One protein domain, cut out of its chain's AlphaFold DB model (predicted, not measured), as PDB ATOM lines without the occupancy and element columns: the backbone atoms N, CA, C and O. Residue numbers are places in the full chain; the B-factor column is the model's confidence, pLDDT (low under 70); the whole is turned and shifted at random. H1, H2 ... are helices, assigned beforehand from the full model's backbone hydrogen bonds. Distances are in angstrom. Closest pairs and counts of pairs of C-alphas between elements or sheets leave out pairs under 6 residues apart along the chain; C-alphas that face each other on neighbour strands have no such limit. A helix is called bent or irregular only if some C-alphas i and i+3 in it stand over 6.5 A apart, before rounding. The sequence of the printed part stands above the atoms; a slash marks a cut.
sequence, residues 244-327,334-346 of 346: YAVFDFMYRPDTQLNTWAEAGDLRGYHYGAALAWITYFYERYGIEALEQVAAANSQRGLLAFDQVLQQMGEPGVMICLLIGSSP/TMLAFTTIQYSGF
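Overview. This is residues 244 to 327 and 334 to 346 of the 346 residues of an uncharacterized protein of Chloroflexi bacterium OLB15 (UniProt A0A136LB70). One long helix, H2, makes an axis; the short H1 crosses it on one side over residues 268 to 276, and at its far end H3 folds back, with H4 packing on H3. A tail, residues 338 to 346, sticks out from this body. The printed part has 97 residues and four named helices, H1, H2, H3 and H4 in chain order, with no named strand; the class is all helix, with 47 residues in named elements, under half. It is only just loose, close to compact, with a radius of gyration of the C-alphas of 15.2 A and spans of 50 by 35 by 29 A.

Along the chain. Find C-alpha 264 at (88.041, 150.514, 0.687); from there H2, residues 264 to 285, runs 32.1 A to C-alpha 285 at (117.500, 137.922, 3.216). It is irregular, but only just: C-alphas 265 and 268 are 7.0 A apart. H1 is residues 245 to 251, 10.3 A long, and H3 is residues 287 to 294, also 10.3 A. H4, residues 302 to 311, runs 14.4 A to C-alpha 311 at (124.052, 146.113, 9.013).

Arrangement. Look at H2 residues 268 to 276, which alone touch H1, about perpendicular at 75 degrees; the closest C-alphas are Val 246 and Gly 272, 4.2 A. Residues 278 to 282 of H2 alone touch H3, at a steep tilt of 49 degrees, opposite ways; the closest C-alphas are Tyr 282 and Leu 290, 6.0 A. H3 touches H4 at a steep tilt of 48 degrees, opposite ways, with C-alphas of Val 293 and Ala 304 closest, 5.3 A. The helix packing is mostly crossed. H4 is apart from H2, and H1 from H3 and H4. Every O i to N i+4 pair is within hydrogen-bond range in H3 and H4, against 2 of 3 in H1 and 15 of 18 in H2.

Size, cuts and confidence. The C-alphas of Ala 263 and Phe 346, the chain's last residue, are farthest apart, at 53.4 A. Residues 328 to 333 are not printed; C-alphas 327 and 334 are 17.5 A apart across the cut. The link from H1 to H2 is long, H2 to H3 tight, H3 to H4 short. Look for pLDDT under 70 at residues 298 to 299, 318 to 327 and 334 to 346.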
ATOM      1  N   TYR A 244      93.830 136.911  -1.507       85.44
ATOM      2  CA  TYR A 244      93.584 137.479  -2.842       85.44
ATOM      3  C   TYR A 244      94.432 138.716  -3.160       85.44
ATOM      4  O   TYR A 244      94.518 139.119  -4.322       85.44
ATOM      5  N   ALA A 245      95.090 139.293  -2.156       85.19
ATOM      6  CA  ALA A 245      95.749 140.591  -2.245       85.19
ATOM      7  C   ALA A 245      96.815 140.652  -3.355       85.19
ATOM      8  O   ALA A 245      96.886 141.621  -4.113       85.19
ATOM      9  N   VAL A 246      97.608 139.586  -3.526       82.06
ATOM     10  CA  VAL A 246      98.617 139.510  -4.600       82.06
ATOM     11  C   VAL A 246      97.973 139.616  -5.985       82.06
ATOM     12  O   VAL A 246      98.504 140.305  -6.858       82.06
ATOM     13  N   PHE A 247      96.820 138.975  -6.197       87.50
ATOM     14  CA  PHE A 247      96.112 139.047  -7.477       87.50
ATOM     15  C   PHE A 247      95.590 140.453  -7.749       87.50
ATOM     16  O   PHE A 247      95.700 140.920  -8.884       87.50
ATOM     17  N   ASP A 248      95.088 141.148  -6.728       89.12
ATOM     18  CA  ASP A 248      94.672 142.542  -6.860       89.12
ATOM     19  C   ASP A 248      95.852 143.413  -7.293       89.12
ATOM     20  O   ASP A 248      95.765 144.121  -8.301       89.12
ATOM     21  N   PHE A 249      96.993 143.315  -6.607       91.25
ATOM     22  CA  PHE A 249      98.192 144.072  -6.971       91.25
ATOM     23  C   PHE A 249      98.657 143.806  -8.411       91.25
ATOM     24  O   PHE A 249      99.074 144.737  -9.099       91.25
ATOM     25  N   MET A 250      98.505 142.584  -8.937       90.19
ATOM     26  CA  MET A 250      98.827 142.286 -10.342       90.19
ATOM     27  C   MET A 250      97.994 143.096 -11.352       90.19
ATOM     28  O   MET A 250      98.456 143.308 -12.477       90.19
ATOM     29  N   TYR A 251      96.804 143.583 -10.981       91.50
ATOM     30  CA  TYR A 251      96.012 144.487 -11.824       91.50
ATOM     31  C   TYR A 251      96.513 145.937 -11.798       91.50
ATOM     32  O   TYR A 251      96.297 146.664 -12.772       91.50
ATOM     33  N   ARG A 252      97.180 146.367 -10.719       90.00
ATOM     34  CA  ARG A 252      97.769 147.710 -10.558       90.00
ATOM     35  C   ARG A 252      99.166 147.626  -9.939       90.00
ATOM     36  O   ARG A 252      99.367 148.049  -8.796       90.00
ATOM     37  N   PRO A 253     100.153 147.095 -10.680       89.56
ATOM     38  CA  PRO A 253     101.483 146.872 -10.132       89.56
ATOM     39  C   PRO A 253     102.201 148.183  -9.800       89.56
ATOM     40  O   PRO A 253     103.158 148.171  -9.051       89.56
ATOM     41  N   ASP A 254     101.758 149.327 -10.322       87.38
ATOM     42  CA  ASP A 254     102.266 150.663 -10.000       87.38
ATOM     43  C   ASP A 254     101.710 151.253  -8.688       87.38
ATOM     44  O   ASP A 254     101.981 152.413  -8.382       87.38
ATOM     45  N   THR A 255     100.973 150.463  -7.897       88.69
ATOM     46  CA  THR A 255     100.512 150.863  -6.560       88.69
ATOM     47  C   THR A 255     101.696 151.275  -5.686       88.69
ATOM     48  O   THR A 255     102.658 150.525  -5.514       88.69
ATOM     49  N   GLN A 256     101.631 152.488  -5.138       87.12
ATOM     50  CA  GLN A 256     102.678 153.017  -4.272       87.12
ATOM     51  C   GLN A 256     102.707 152.247  -2.942       87.12
ATOM     52  O   GLN A 256     101.694 152.151  -2.253       87.12
ATOM     53  N   LEU A 257     103.885 151.730  -2.583       87.06
ATOM     54  CA  LEU A 257     104.083 150.833  -1.438       87.06
ATOM     55  C   LEU A 257     103.785 151.501  -0.089       87.06
ATOM     56  O   LEU A 257     103.047 150.966   0.724       87.06
ATOM     57  N   ASN A 258     104.364 152.677   0.150       84.12
ATOM     58  CA  ASN A 258     104.360 153.345   1.453       84.12
ATOM     59  C   ASN A 258     103.208 154.349   1.620       84.12
ATOM     60  O   ASN A 258     103.358 155.403   2.237       84.12
ATOM     61  N   THR A 259     102.058 154.049   1.026       85.19
ATOM     62  CA  THR A 259     100.825 154.816   1.198       85.19
ATOM     63  C   THR A 259      99.647 153.861   1.312       85.19
ATOM     64  O   THR A 259      99.793 152.664   1.069       85.19
ATOM     65  N   TRP A 260      98.486 154.380   1.695       88.50
ATOM     66  CA  TRP A 260      97.285 153.577   1.860       88.50
ATOM     67  C   TRP A 260      96.069 154.311   1.322       88.50
ATOM     68  O   TRP A 260      95.879 155.499   1.594       88.50
ATOM     69  N   ALA A 261      95.238 153.607   0.561       85.75
ATOM     70  CA  ALA A 261      94.014 154.181   0.032       85.75
ATOM     71  C   ALA A 261      92.964 154.381   1.136       85.75
ATOM     72  O   ALA A 261      92.655 153.468   1.906       85.75
ATOM     73  N   GLU A 262      92.353 155.569   1.163       80.12
ATOM     74  CA  GLU A 262      91.195 155.840   2.024       80.12
ATOM     75  C   GLU A 262      89.985 155.000   1.590       80.12
ATOM     76  O   GLU A 262      89.314 154.388   2.426       80.12
ATOM     77  N   ALA A 263      89.753 154.923   0.273       80.75
ATOM     78  CA  ALA A 263      88.667 154.165  -0.334       80.75
ATOM     79  C   ALA A 263      88.905 152.649  -0.215       80.75
ATOM     80  O   ALA A 263      89.942 152.134  -0.636       80.75
ATOM     81  N   GLY A 264      87.931 151.941   0.365       79.44
ATOM     82  CA  GLY A 264      88.041 150.514   0.687       79.44
ATOM     83  C   GLY A 264      88.270 149.610  -0.527       79.44
ATOM     84  O   GLY A 264      89.052 148.669  -0.445       79.44
ATOM     85  N   ASP A 265      87.665 149.936  -1.669       82.81
ATOM     86  CA  ASP A 265      87.769 149.185  -2.929       82.81
ATOM     87  C   ASP A 265      89.171 149.216  -3.557       82.81
ATOM     88  O   ASP A 265      89.481 148.408  -4.430       82.81
ATOM     89  N   LEU A 266      90.033 150.130  -3.109       86.06
ATOM     90  CA  LEU A 266      91.416 150.233  -3.565       86.06
ATOM     91  C   LEU A 266      92.414 149.577  -2.601       86.06
ATOM     92  O   LEU A 266      93.587 149.449  -2.952       86.06
ATOM     93  N   ARG A 267      91.985 149.162  -1.400       87.94
ATOM     94  CA  ARG A 267      92.898 148.636  -0.369       87.94
ATOM     95  C   ARG A 267      93.552 147.321  -0.774       87.94
ATOM     96  O   ARG A 267      94.730 147.149  -0.485       87.94
ATOM     97  N   GLY A 268      92.849 146.449  -1.506       90.38
ATOM     98  CA  GLY A 268      93.396 145.168  -1.982       90.38
ATOM     99  C   GLY A 268      94.711 145.324  -2.760       90.38
ATOM    100  O   GLY A 268      95.655 144.562  -2.561       90.38
ATOM    101  N   TYR A 269      94.836 146.397  -3.550       92.50
ATOM    102  CA  TYR A 269      96.076 146.724  -4.260       92.50
ATOM    103  C   TYR A 269      97.247 147.030  -3.315       92.50
ATOM    104  O   TYR A 269      98.381 146.643  -3.600       92.50
ATOM    105  N   HIS A 270      96.984 147.714  -2.199       94.06
ATOM    106  CA  HIS A 270      98.002 148.065  -1.208       94.06
ATOM    107  C   HIS A 270      98.410 146.866  -0.351       94.06
ATOM    108  O   HIS A 270      99.607 146.676  -0.138       94.06
ATOM    109  N   TYR A 271      97.453 146.022   0.055       94.38
ATOM    110  CA  TYR A 271      97.745 144.737   0.700       94.38
ATOM    111  C   TYR A 271      98.687 143.894  -0.166       94.38
ATOM    112  O   TYR A 271      99.732 143.445   0.301       94.38
ATOM    113  N   GLY A 272      98.383 143.757  -1.461       93.50
ATOM    114  CA  GLY A 272      99.206 142.960  -2.365       93.50
ATOM    115  C   GLY A 272     100.589 143.554  -2.618       93.50
ATOM    116  O   GLY A 272     101.568 142.812  -2.682       93.50
ATOM    117  N   ALA A 273     100.694 144.883  -2.724       93.69
ATOM    118  CA  ALA A 273     101.982 145.565  -2.851       93.69
ATOM    119  C   ALA A 273     102.859 145.348  -1.606       93.69
ATOM    120  O   ALA A 273     104.051 145.052  -1.732       93.69
ATOM    121  N   ALA A 274     102.265 145.466  -0.416       95.00
ATOM    122  CA  ALA A 274     102.946 145.258   0.853       95.00
ATOM    123  C   ALA A 274     103.411 143.803   1.007       95.00
ATOM    124  O   ALA A 274     104.601 143.572   1.220       95.00
ATOM    125  N   LEU A 275     102.521 142.829   0.793       95.56
ATOM    126  CA  LEU A 275     102.861 141.406   0.828       95.56
ATOM    127  C   LEU A 275     103.976 141.065  -0.170       95.56
ATOM    128  O   LEU A 275     104.948 140.407   0.190       95.56
ATOM    129  N   ALA A 276     103.895 141.561  -1.408       93.62
ATOM    130  CA  ALA A 276     104.928 141.315  -2.414       93.62
ATOM    131  C   ALA A 276     106.309 141.836  -1.979       93.62
ATOM    132  O   ALA A 276     107.317 141.160  -2.195       93.62
ATOM    133  N   TRP A 277     106.371 143.014  -1.347       93.94
ATOM    134  CA  TRP A 277     107.621 143.563  -0.818       93.94
ATOM    135  C   TRP A 277     108.174 142.735   0.348       93.94
ATOM    136  O   TRP A 277     109.361 142.401   0.348       93.94
ATOM    137  N   ILE A 278     107.328 142.383   1.321       96.38
ATOM    138  CA  ILE A 278     107.742 141.600   2.490       96.38
ATOM    139  C   ILE A 278     108.234 140.214   2.066       96.38
ATOM    140  O   ILE A 278     109.327 139.810   2.468       96.38
ATOM    141  N   THR A 279     107.502 139.531   1.185       94.88
ATOM    142  CA  THR A 279     107.910 138.231   0.641       94.88
ATOM    143  C   THR A 279     109.220 138.336  -0.135       94.88
ATOM    144  O   THR A 279     110.107 137.514   0.072       94.88
ATOM    145  N   TYR A 280     109.408 139.371  -0.963       94.12
ATOM    146  CA  TYR A 280     110.683 139.598  -1.651       94.12
ATOM    147  C   TYR A 280     111.856 139.748  -0.671       94.12
ATOM    148  O   TYR A 280     112.923 139.164  -0.878       94.12
ATOM    149  N   PHE A 281     111.671 140.536   0.390       96.06
ATOM    150  CA  PHE A 281     112.707 140.741   1.394       96.06
ATOM    151  C   PHE A 281     113.034 139.433   2.124       96.06
ATOM    152  O   PHE A 281     114.206 139.068   2.226       96.06
ATOM    153  N   TYR A 282     112.008 138.696   2.551       97.31
ATOM    154  CA  TYR A 282     112.142 137.379   3.167       97.31
ATOM    155  C   TYR A 282     112.891 136.385   2.267       97.31
ATOM    156  O   TYR A 282     113.873 135.784   2.698       97.31
ATOM    157  N   GLU A 283     112.487 136.236   1.003       96.06
ATOM    158  CA  GLU A 283     113.108 135.283   0.073       96.06
ATOM    159  C   GLU A 283     114.589 135.588  -0.183       96.06
ATOM    160  O   GLU A 283     115.380 134.686  -0.470       96.06
ATOM    161  N   ARG A 284     114.976 136.865  -0.096       96.06
ATOM    162  CA  ARG A 284     116.340 137.308  -0.382       96.06
ATOM    163  C   ARG A 284     117.249 137.317   0.842       96.06
ATOM    164  O   ARG A 284     118.441 137.047   0.690       96.06
ATOM    165  N   TYR A 285     116.710 137.637   2.015       96.44
ATOM    166  CA  TYR A 285     117.500 137.922   3.216       96.44
ATOM    167  C   TYR A 285     117.194 137.002   4.405       96.44
ATOM    168  O   TYR A 285     117.944 137.016   5.379       96.44
ATOM    169  N   GLY A 286     116.172 136.152   4.302       97.19
ATOM    170  CA  GLY A 286     115.800 135.183   5.329       97.19
ATOM    171  C   GLY A 286     114.854 135.742   6.391       97.19
ATOM    172  O   GLY A 286     114.573 136.943   6.449       97.19
ATOM    173  N   ILE A 287     114.348 134.840   7.234       97.69
ATOM    174  CA  ILE A 287     113.375 135.177   8.279       97.69
ATOM    175  C   ILE A 287     114.012 136.028   9.376       97.69
ATOM    176  O   ILE A 287     113.419 137.009   9.807       97.69
ATOM    177  N   GLU A 288     115.269 135.757   9.725       97.12
ATOM    178  CA  GLU A 288     115.985 136.463  10.788       97.12
ATOM    179  C   GLU A 288     116.227 137.938  10.438       97.12
ATOM    180  O   GLU A 288     116.279 138.799  11.318       97.12
ATOM    181  N   ALA A 289     116.393 138.256   9.150       96.75
ATOM    182  CA  ALA A 289     116.478 139.638   8.690       96.75
ATOM    183  C   ALA A 289     115.107 140.323   8.766       96.75
ATOM    184  O   ALA A 289     115.021 141.487   9.158       96.75
ATOM    185  N   LEU A 290     114.033 139.614   8.403       97.38
ATOM    186  CA  LEU A 290     112.680 140.161   8.460       97.38
ATOM    187  C   LEU A 290     112.241 140.423   9.907       97.38
ATOM    188  O   LEU A 290     111.684 141.482  10.182       97.38
ATOM    189  N   GLU A 291     112.563 139.527  10.837       96.00
ATOM    190  CA  GLU A 291     112.344 139.717  12.275       96.00
ATOM    191  C   GLU A 291     113.092 140.951  12.803       96.00
ATOM    192  O   GLU A 291     112.531 141.736  13.567       96.00
ATOM    193  N   GLN A 292     114.330 141.192  12.351       94.81
ATOM    194  CA  GLN A 292     115.078 142.407  12.705       94.81
ATOM    195  C   GLN A 292     114.407 143.679  12.182       94.81
ATOM    196  O   GLN A 292     114.338 144.672  12.908       94.81
ATOM    197  N   VAL A 293     113.892 143.655  10.947       94.62
ATOM    198  CA  VAL A 293     113.122 144.776  10.389       94.62
ATOM    199  C   VAL A 293     111.847 144.991  11.201       94.62
ATOM    200  O   VAL A 293     111.560 146.114  11.613       94.62
ATOM    201  N   ALA A 294     111.110 143.917  11.485       93.75
ATOM    202  CA  ALA A 294     109.885 143.961  12.267       93.75
ATOM    203  C   ALA A 294     110.126 144.406  13.714       93.75
ATOM    204  O   ALA A 294     109.198 144.928  14.314       93.75
ATOM    205  N   ALA A 295     111.325 144.231  14.281       91.12
ATOM    206  CA  ALA A 295     111.708 144.646  15.637       91.12
ATOM    207  C   ALA A 295     112.291 146.077  15.724       91.12
ATOM    208  O   ALA A 295     112.598 146.560  16.820       91.12
ATOM    209  N   ALA A 296     112.463 146.773  14.597       85.44
ATOM    210  CA  ALA A 296     113.088 148.090  14.562       85.44
ATOM    211  C   ALA A 296     112.153 149.192  15.103       85.44
ATOM    212  O   ALA A 296     111.392 149.815  14.374       85.44
ATOM    213  N   ASN A 297     112.246 149.502  16.399       72.50
ATOM    214  CA  ASN A 297     111.396 150.533  17.023       72.50
ATOM    215  C   ASN A 297     111.791 151.977  16.660       72.50
ATOM    216  O   ASN A 297     110.961 152.887  16.707       72.50
ATOM    217  N   SER A 298     113.072 152.218  16.369       69.44
ATOM    218  CA  SER A 298     113.611 153.572  16.163       69.44
ATOM    219  C   SER A 298     113.520 154.068  14.720       69.44
ATOM    220  O   SER A 298     113.513 155.273  14.498       69.44
ATOM    221  N   GLN A 299     113.488 153.147  13.757       69.81
ATOM    222  CA  GLN A 299     113.377 153.424  12.326       69.81
ATOM    223  C   GLN A 299     112.112 152.729  11.834       69.81
ATOM    224  O   GLN A 299     111.901 151.574  12.174       69.81
ATOM    225  N   ARG A 300     111.255 153.424  11.083       78.50
ATOM    226  CA  ARG A 300     109.949 152.901  10.650       78.50
ATOM    227  C   ARG A 300     109.914 152.720   9.138       78.50
ATOM    228  O   ARG A 300     110.667 153.377   8.416       78.50
ATOM    229  N   GLY A 301     109.052 151.816   8.675       85.81
ATOM    230  CA  GLY A 301     108.846 151.582   7.250       85.81
ATOM    231  C   GLY A 301     110.166 151.298   6.535       85.81
ATOM    232  O   GLY A 301     110.984 150.508   6.998       85.81
ATOM    233  N   LEU A 302     110.410 151.990   5.423       87.94
ATOM    234  CA  LEU A 302     111.590 151.777   4.573       87.94
ATOM    235  C   LEU A 302     112.931 152.041   5.275       87.94
ATOM    236  O   LEU A 302     113.935 151.443   4.889       87.94
ATOM    237  N   LEU A 303     112.962 152.889   6.309       86.62
ATOM    238  CA  LEU A 303     114.183 153.152   7.076       86.62
ATOM    239  C   LEU A 303     114.601 151.942   7.924       86.62
ATOM    240  O   LEU A 303     115.795 151.722   8.122       86.62
ATOM    241  N   ALA A 304     113.643 151.129   8.384       90.00
ATOM    242  CA  ALA A 304     113.940 149.875   9.080       90.00
ATOM    243  C   ALA A 304     114.648 148.882   8.144       90.00
ATOM    244  O   ALA A 304     115.675 148.306   8.503       90.00
ATOM    245  N   PHE A 305     114.143 148.738   6.914       92.12
ATOM    246  CA  PHE A 305     114.770 147.906   5.883       92.12
ATOM    247  C   PHE A 305     116.175 148.402   5.532       92.12
ATOM    248  O   PHE A 305     117.108 147.605   5.481       92.12
ATOM    249  N   ASP A 306     116.342 149.711   5.319       90.00
ATOM    250  CA  ASP A 306     117.643 150.316   5.021       90.00
ATOM    251  C   ASP A 306     118.671 150.034   6.121       90.00
ATOM    252  O   ASP A 306     119.781 149.579   5.838       90.00
ATOM    253  N   GLN A 307     118.279 150.223   7.384       89.44
ATOM    254  CA  GLN A 307     119.133 149.950   8.533       89.44
ATOM    255  C   GLN A 307     119.590 148.484   8.572       89.44
ATOM    256  O   GLN A 307     120.785 148.228   8.732       89.44
ATOM    257  N   VAL A 308     118.664 147.530   8.428       92.88
ATOM    258  CA  VAL A 308     118.990 146.095   8.476       92.88
ATOM    259  C   VAL A 308     119.889 145.701   7.302       92.88
ATOM    260  O   VAL A 308     120.911 145.049   7.511       92.88
ATOM    261  N   LEU A 309     119.599 146.173   6.086       92.25
ATOM    262  CA  LEU A 309     120.442 145.913   4.912       92.25
ATOM    263  C   LEU A 309     121.868 146.443   5.102       92.25
ATOM    264  O   LEU A 309     122.835 145.719   4.860       92.25
ATOM    265  N   GLN A 310     122.021 147.668   5.606       91.44
ATOM    266  CA  GLN A 310     123.343 148.239   5.873       91.44
ATOM    267  C   GLN A 310     124.114 147.454   6.942       91.44
ATOM    268  O   GLN A 310     125.322 147.256   6.801       91.44
ATOM    269  N   GLN A 311     123.438 146.969   7.989       92.88
ATOM    270  CA  GLN A 311     124.052 146.113   9.013       92.88
ATOM    271  C   GLN A 311     124.523 144.770   8.444       92.88
ATOM    272  O   GLN A 311     125.541 144.240   8.891       92.88
ATOM    273  N   MET A 312     123.830 144.255   7.427       91.94
ATOM    274  CA  MET A 312     124.216 143.051   6.688       91.94
ATOM    275  C   MET A 312     125.316 143.303   5.641       91.94
ATOM    276  O   MET A 312     125.832 142.353   5.054       91.94
ATOM    277  N   GLY A 313     125.708 144.561   5.407       91.56
ATOM    278  CA  GLY A 313     126.659 144.939   4.357       91.56
ATOM    279  C   GLY A 313     126.061 144.935   2.945       91.56
ATOM    280  O   GLY A 313     126.806 144.959   1.964       91.56
ATOM    281  N   GLU A 314     124.735 144.909   2.839       90.38
ATOM    282  CA  GLU A 314     123.986 144.975   1.589       90.38
ATOM    283  C   GLU A 314     123.732 146.433   1.171       90.38
ATOM    284  O   GLU A 314     123.771 147.348   2.003       90.38
ATOM    285  N   PRO A 315     123.458 146.693  -0.121       85.94
ATOM    286  CA  PRO A 315     122.971 147.997  -0.547       85.94
ATOM    287  C   PRO A 315     121.674 148.353   0.194       85.94
ATOM    288  O   PRO A 315     120.721 147.578   0.185       85.94
ATOM    289  N   GLY A 316     121.646 149.533   0.810       81.50
ATOM    290  CA  GLY A 316     120.471 150.070   1.494       81.50
ATOM    291  C   GLY A 316     119.292 150.388   0.563       81.50
ATOM    292  O   GLY A 316     119.391 150.292  -0.667       81.50
ATOM    293  N   VAL A 317     118.165 150.814   1.137       77.81
ATOM    294  CA  VAL A 317     116.969 151.179   0.361       77.81
ATOM    295  C   VAL A 317     117.105 152.610  -0.160       77.81
ATOM    296  O   VAL A 317     117.207 153.565   0.604       77.81
ATOM    297  N   MET A 318     117.040 152.801  -1.483       65.62
ATOM    298  CA  MET A 318     116.957 154.148  -2.061       65.62
ATOM    299  C   MET A 318     115.540 154.725  -1.924       65.62
ATOM    300  O   MET A 318     114.705 154.588  -2.818       65.62
ATOM    301  N   ILE A 319     115.290 155.441  -0.825       57.00
ATOM    302  CA  ILE A 319     113.981 156.022  -0.467       57.00
ATOM    303  C   ILE A 319     113.424 156.976  -1.550       57.00
ATOM    304  O   ILE A 319     112.217 157.034  -1.772       57.00
ATOM    305  N   CYS A 320     114.283 157.660  -2.316       46.53
ATOM    306  CA  CYS A 320     113.854 158.609  -3.356       46.53
ATOM    307  C   CYS A 320     113.245 157.993  -4.630       46.53
ATOM    308  O   CYS A 320     112.665 158.729  -5.424       46.53
ATOM    309  N   LEU A 321     113.364 156.681  -4.861       41.47
ATOM    310  CA  LEU A 321     112.753 156.021  -6.029       41.47
ATOM    311  C   LEU A 321     111.300 155.580  -5.784       41.47
ATOM    312  O   LEU A 321     110.614 155.219  -6.735       41.47
ATOM    313  N   LEU A 322     110.828 155.635  -4.533       42.78
ATOM    314  CA  LEU A 322     109.500 155.156  -4.124       42.78
ATOM    315  C   LEU A 322     108.462 156.284  -3.972       42.78
ATOM    316  O   LEU A 322     107.266 156.012  -3.917       42.78
ATOM    317  N   ILE A 323     108.894 157.552  -3.963       38.00
ATOM    318  CA  ILE A 323     108.027 158.736  -3.840       38.00
ATOM    319  C   ILE A 323     107.881 159.394  -5.221       38.00
ATOM    320  O   ILE A 323     108.590 160.338  -5.569       38.00
ATOM    321  N   GLY A 324     106.995 158.861  -6.062       35.03
ATOM    322  CA  GLY A 324     106.798 159.320  -7.439       35.03
ATOM    323  C   GLY A 324     105.555 160.188  -7.640       35.03
ATOM    324  O   GLY A 324     104.593 159.734  -8.243       35.03
ATOM    325  N   SER A 325     105.575 161.454  -7.214       34.56
ATOM    326  CA  SER A 325     104.543 162.448  -7.558       34.56
ATOM    327  C   SER A 325     104.992 163.347  -8.725       34.56
ATOM    328  O   SER A 325     105.374 164.494  -8.501       34.56
ATOM    329  N   SER A 326     105.005 162.843  -9.967       27.64
ATOM    330  CA  SER A 326     104.978 163.637 -11.223       27.64
ATOM    331  C   SER A 326     104.940 162.740 -12.473       27.64
ATOM    332  O   SER A 326     105.479 161.634 -12.435       27.64
ATOM    333  N   PRO A 327     104.364 163.201 -13.607       33.88
ATOM    334  CA  PRO A 327     104.260 162.416 -14.832       33.88
ATOM    335  C   PRO A 327     105.614 162.407 -15.551       33.88
ATOM    336  O   PRO A 327     105.893 163.226 -16.422       33.88
ATOM    337  N   THR A 334     110.946 147.550 -13.143       29.00
ATOM    338  CA  THR A 334     111.867 146.704 -13.858       29.00
ATOM    339  C   THR A 334     112.191 145.686 -12.798       29.00
ATOM    340  O   THR A 334     113.003 145.941 -11.914       29.00
ATOM    341  N   MET A 335     111.445 144.582 -12.843       32.31
ATOM    342  CA  MET A 335     111.846 143.288 -12.325       32.31
ATOM    343  C   MET A 335     113.304 143.048 -12.743       32.31
ATOM    344  O   MET A 335     113.582 142.430 -13.764       32.31
ATOM    345  N   LEU A 336     114.253 143.583 -11.984       29.05
ATOM    346  CA  LEU A 336     115.674 143.265 -12.088       29.05
ATOM    347  C   LEU A 336     116.015 142.054 -11.205       29.05
ATOM    348  O   LEU A 336     117.165 141.639 -11.145       29.05
ATOM    349  N   ALA A 337     115.006 141.434 -10.582       30.92
ATOM    350  CA  ALA A 337     115.148 140.258  -9.732       30.92
ATOM    351  C   ALA A 337     114.997 138.901 -10.459       30.92
ATOM    352  O   ALA A 337     115.185 137.875  -9.820       30.92
ATOM    353  N   PHE A 338     114.732 138.849 -11.776       30.31
ATOM    354  CA  PHE A 338     114.574 137.568 -12.503       30.31
ATOM    355  C   PHE A 338     115.711 137.179 -13.462       30.31
ATOM    356  O   PHE A 338     115.598 136.183 -14.173       30.31
ATOM    357  N   THR A 339     116.849 137.878 -13.469       26.41
ATOM    358  CA  THR A 339     117.984 137.490 -14.328       26.41
ATOM    359  C   THR A 339     119.331 137.607 -13.631       26.41
ATOM    360  O   THR A 339     120.181 138.372 -14.066       26.41
ATOM    361  N   THR A 340     119.557 136.799 -12.593       28.17
ATOM    362  CA  THR A 340     120.914 136.323 -12.261       28.17
ATOM    363  C   THR A 340     120.848 135.029 -11.450       28.17
ATOM    364  O   THR A 340     121.260 134.967 -10.299       28.17
ATOM    365  N   ILE A 341     120.368 133.945 -12.068       30.12
ATOM    366  CA  ILE A 341     120.855 132.610 -11.695       30.12
ATOM    367  C   ILE A 341     122.243 132.498 -12.331       30.12
ATOM    368  O   ILE A 341     122.401 131.995 -13.444       30.12
ATOM    369  N   GLN A 342     123.259 133.038 -11.658       25.58
ATOM    370  CA  GLN A 342     124.618 132.576 -11.895       25.58
ATOM    371  C   GLN A 342     124.771 131.263 -11.140       25.58
ATOM    372  O   GLN A 342     124.948 131.227  -9.927       25.58
ATOM    373  N   TYR A 343     124.700 130.166 -11.892       33.62
ATOM    374  CA  TYR A 343     125.367 128.937 -11.500       33.62
ATOM    375  C   TYR A 343     126.860 129.243 -11.319       33.62
ATOM    376  O   TYR A 343     127.607 129.380 -12.286       33.62
ATOM    377  N   SER A 344     127.284 129.334 -10.068       27.73
ATOM    378  CA  SER A 344     128.660 129.132  -9.624       27.73
ATOM    379  C   SER A 344     128.560 128.143  -8.463       27.73
ATOM    380  O   SER A 344     128.069 128.510  -7.406       27.73
ATOM    381  N   GLY A 345     128.864 126.855  -8.568       30.23
ATOM    382  CA  GLY A 345     129.733 126.146  -9.490       30.23
ATOM    383  C   GLY A 345     130.741 125.380  -8.639       30.23
ATOM    384  O   GLY A 345     131.746 125.971  -8.266       30.23
ATOM    385  N   PHE A 346     130.411 124.139  -8.265       35.22
ATOM    386  CA  PHE A 346     131.202 122.899  -8.372       35.22
ATOM    387  C   PHE A 346     130.560 121.775  -7.558       35.22
ATOM    388  O   PHE A 346     130.176 122.032  -6.397       35.22
TER     389      PHE A 346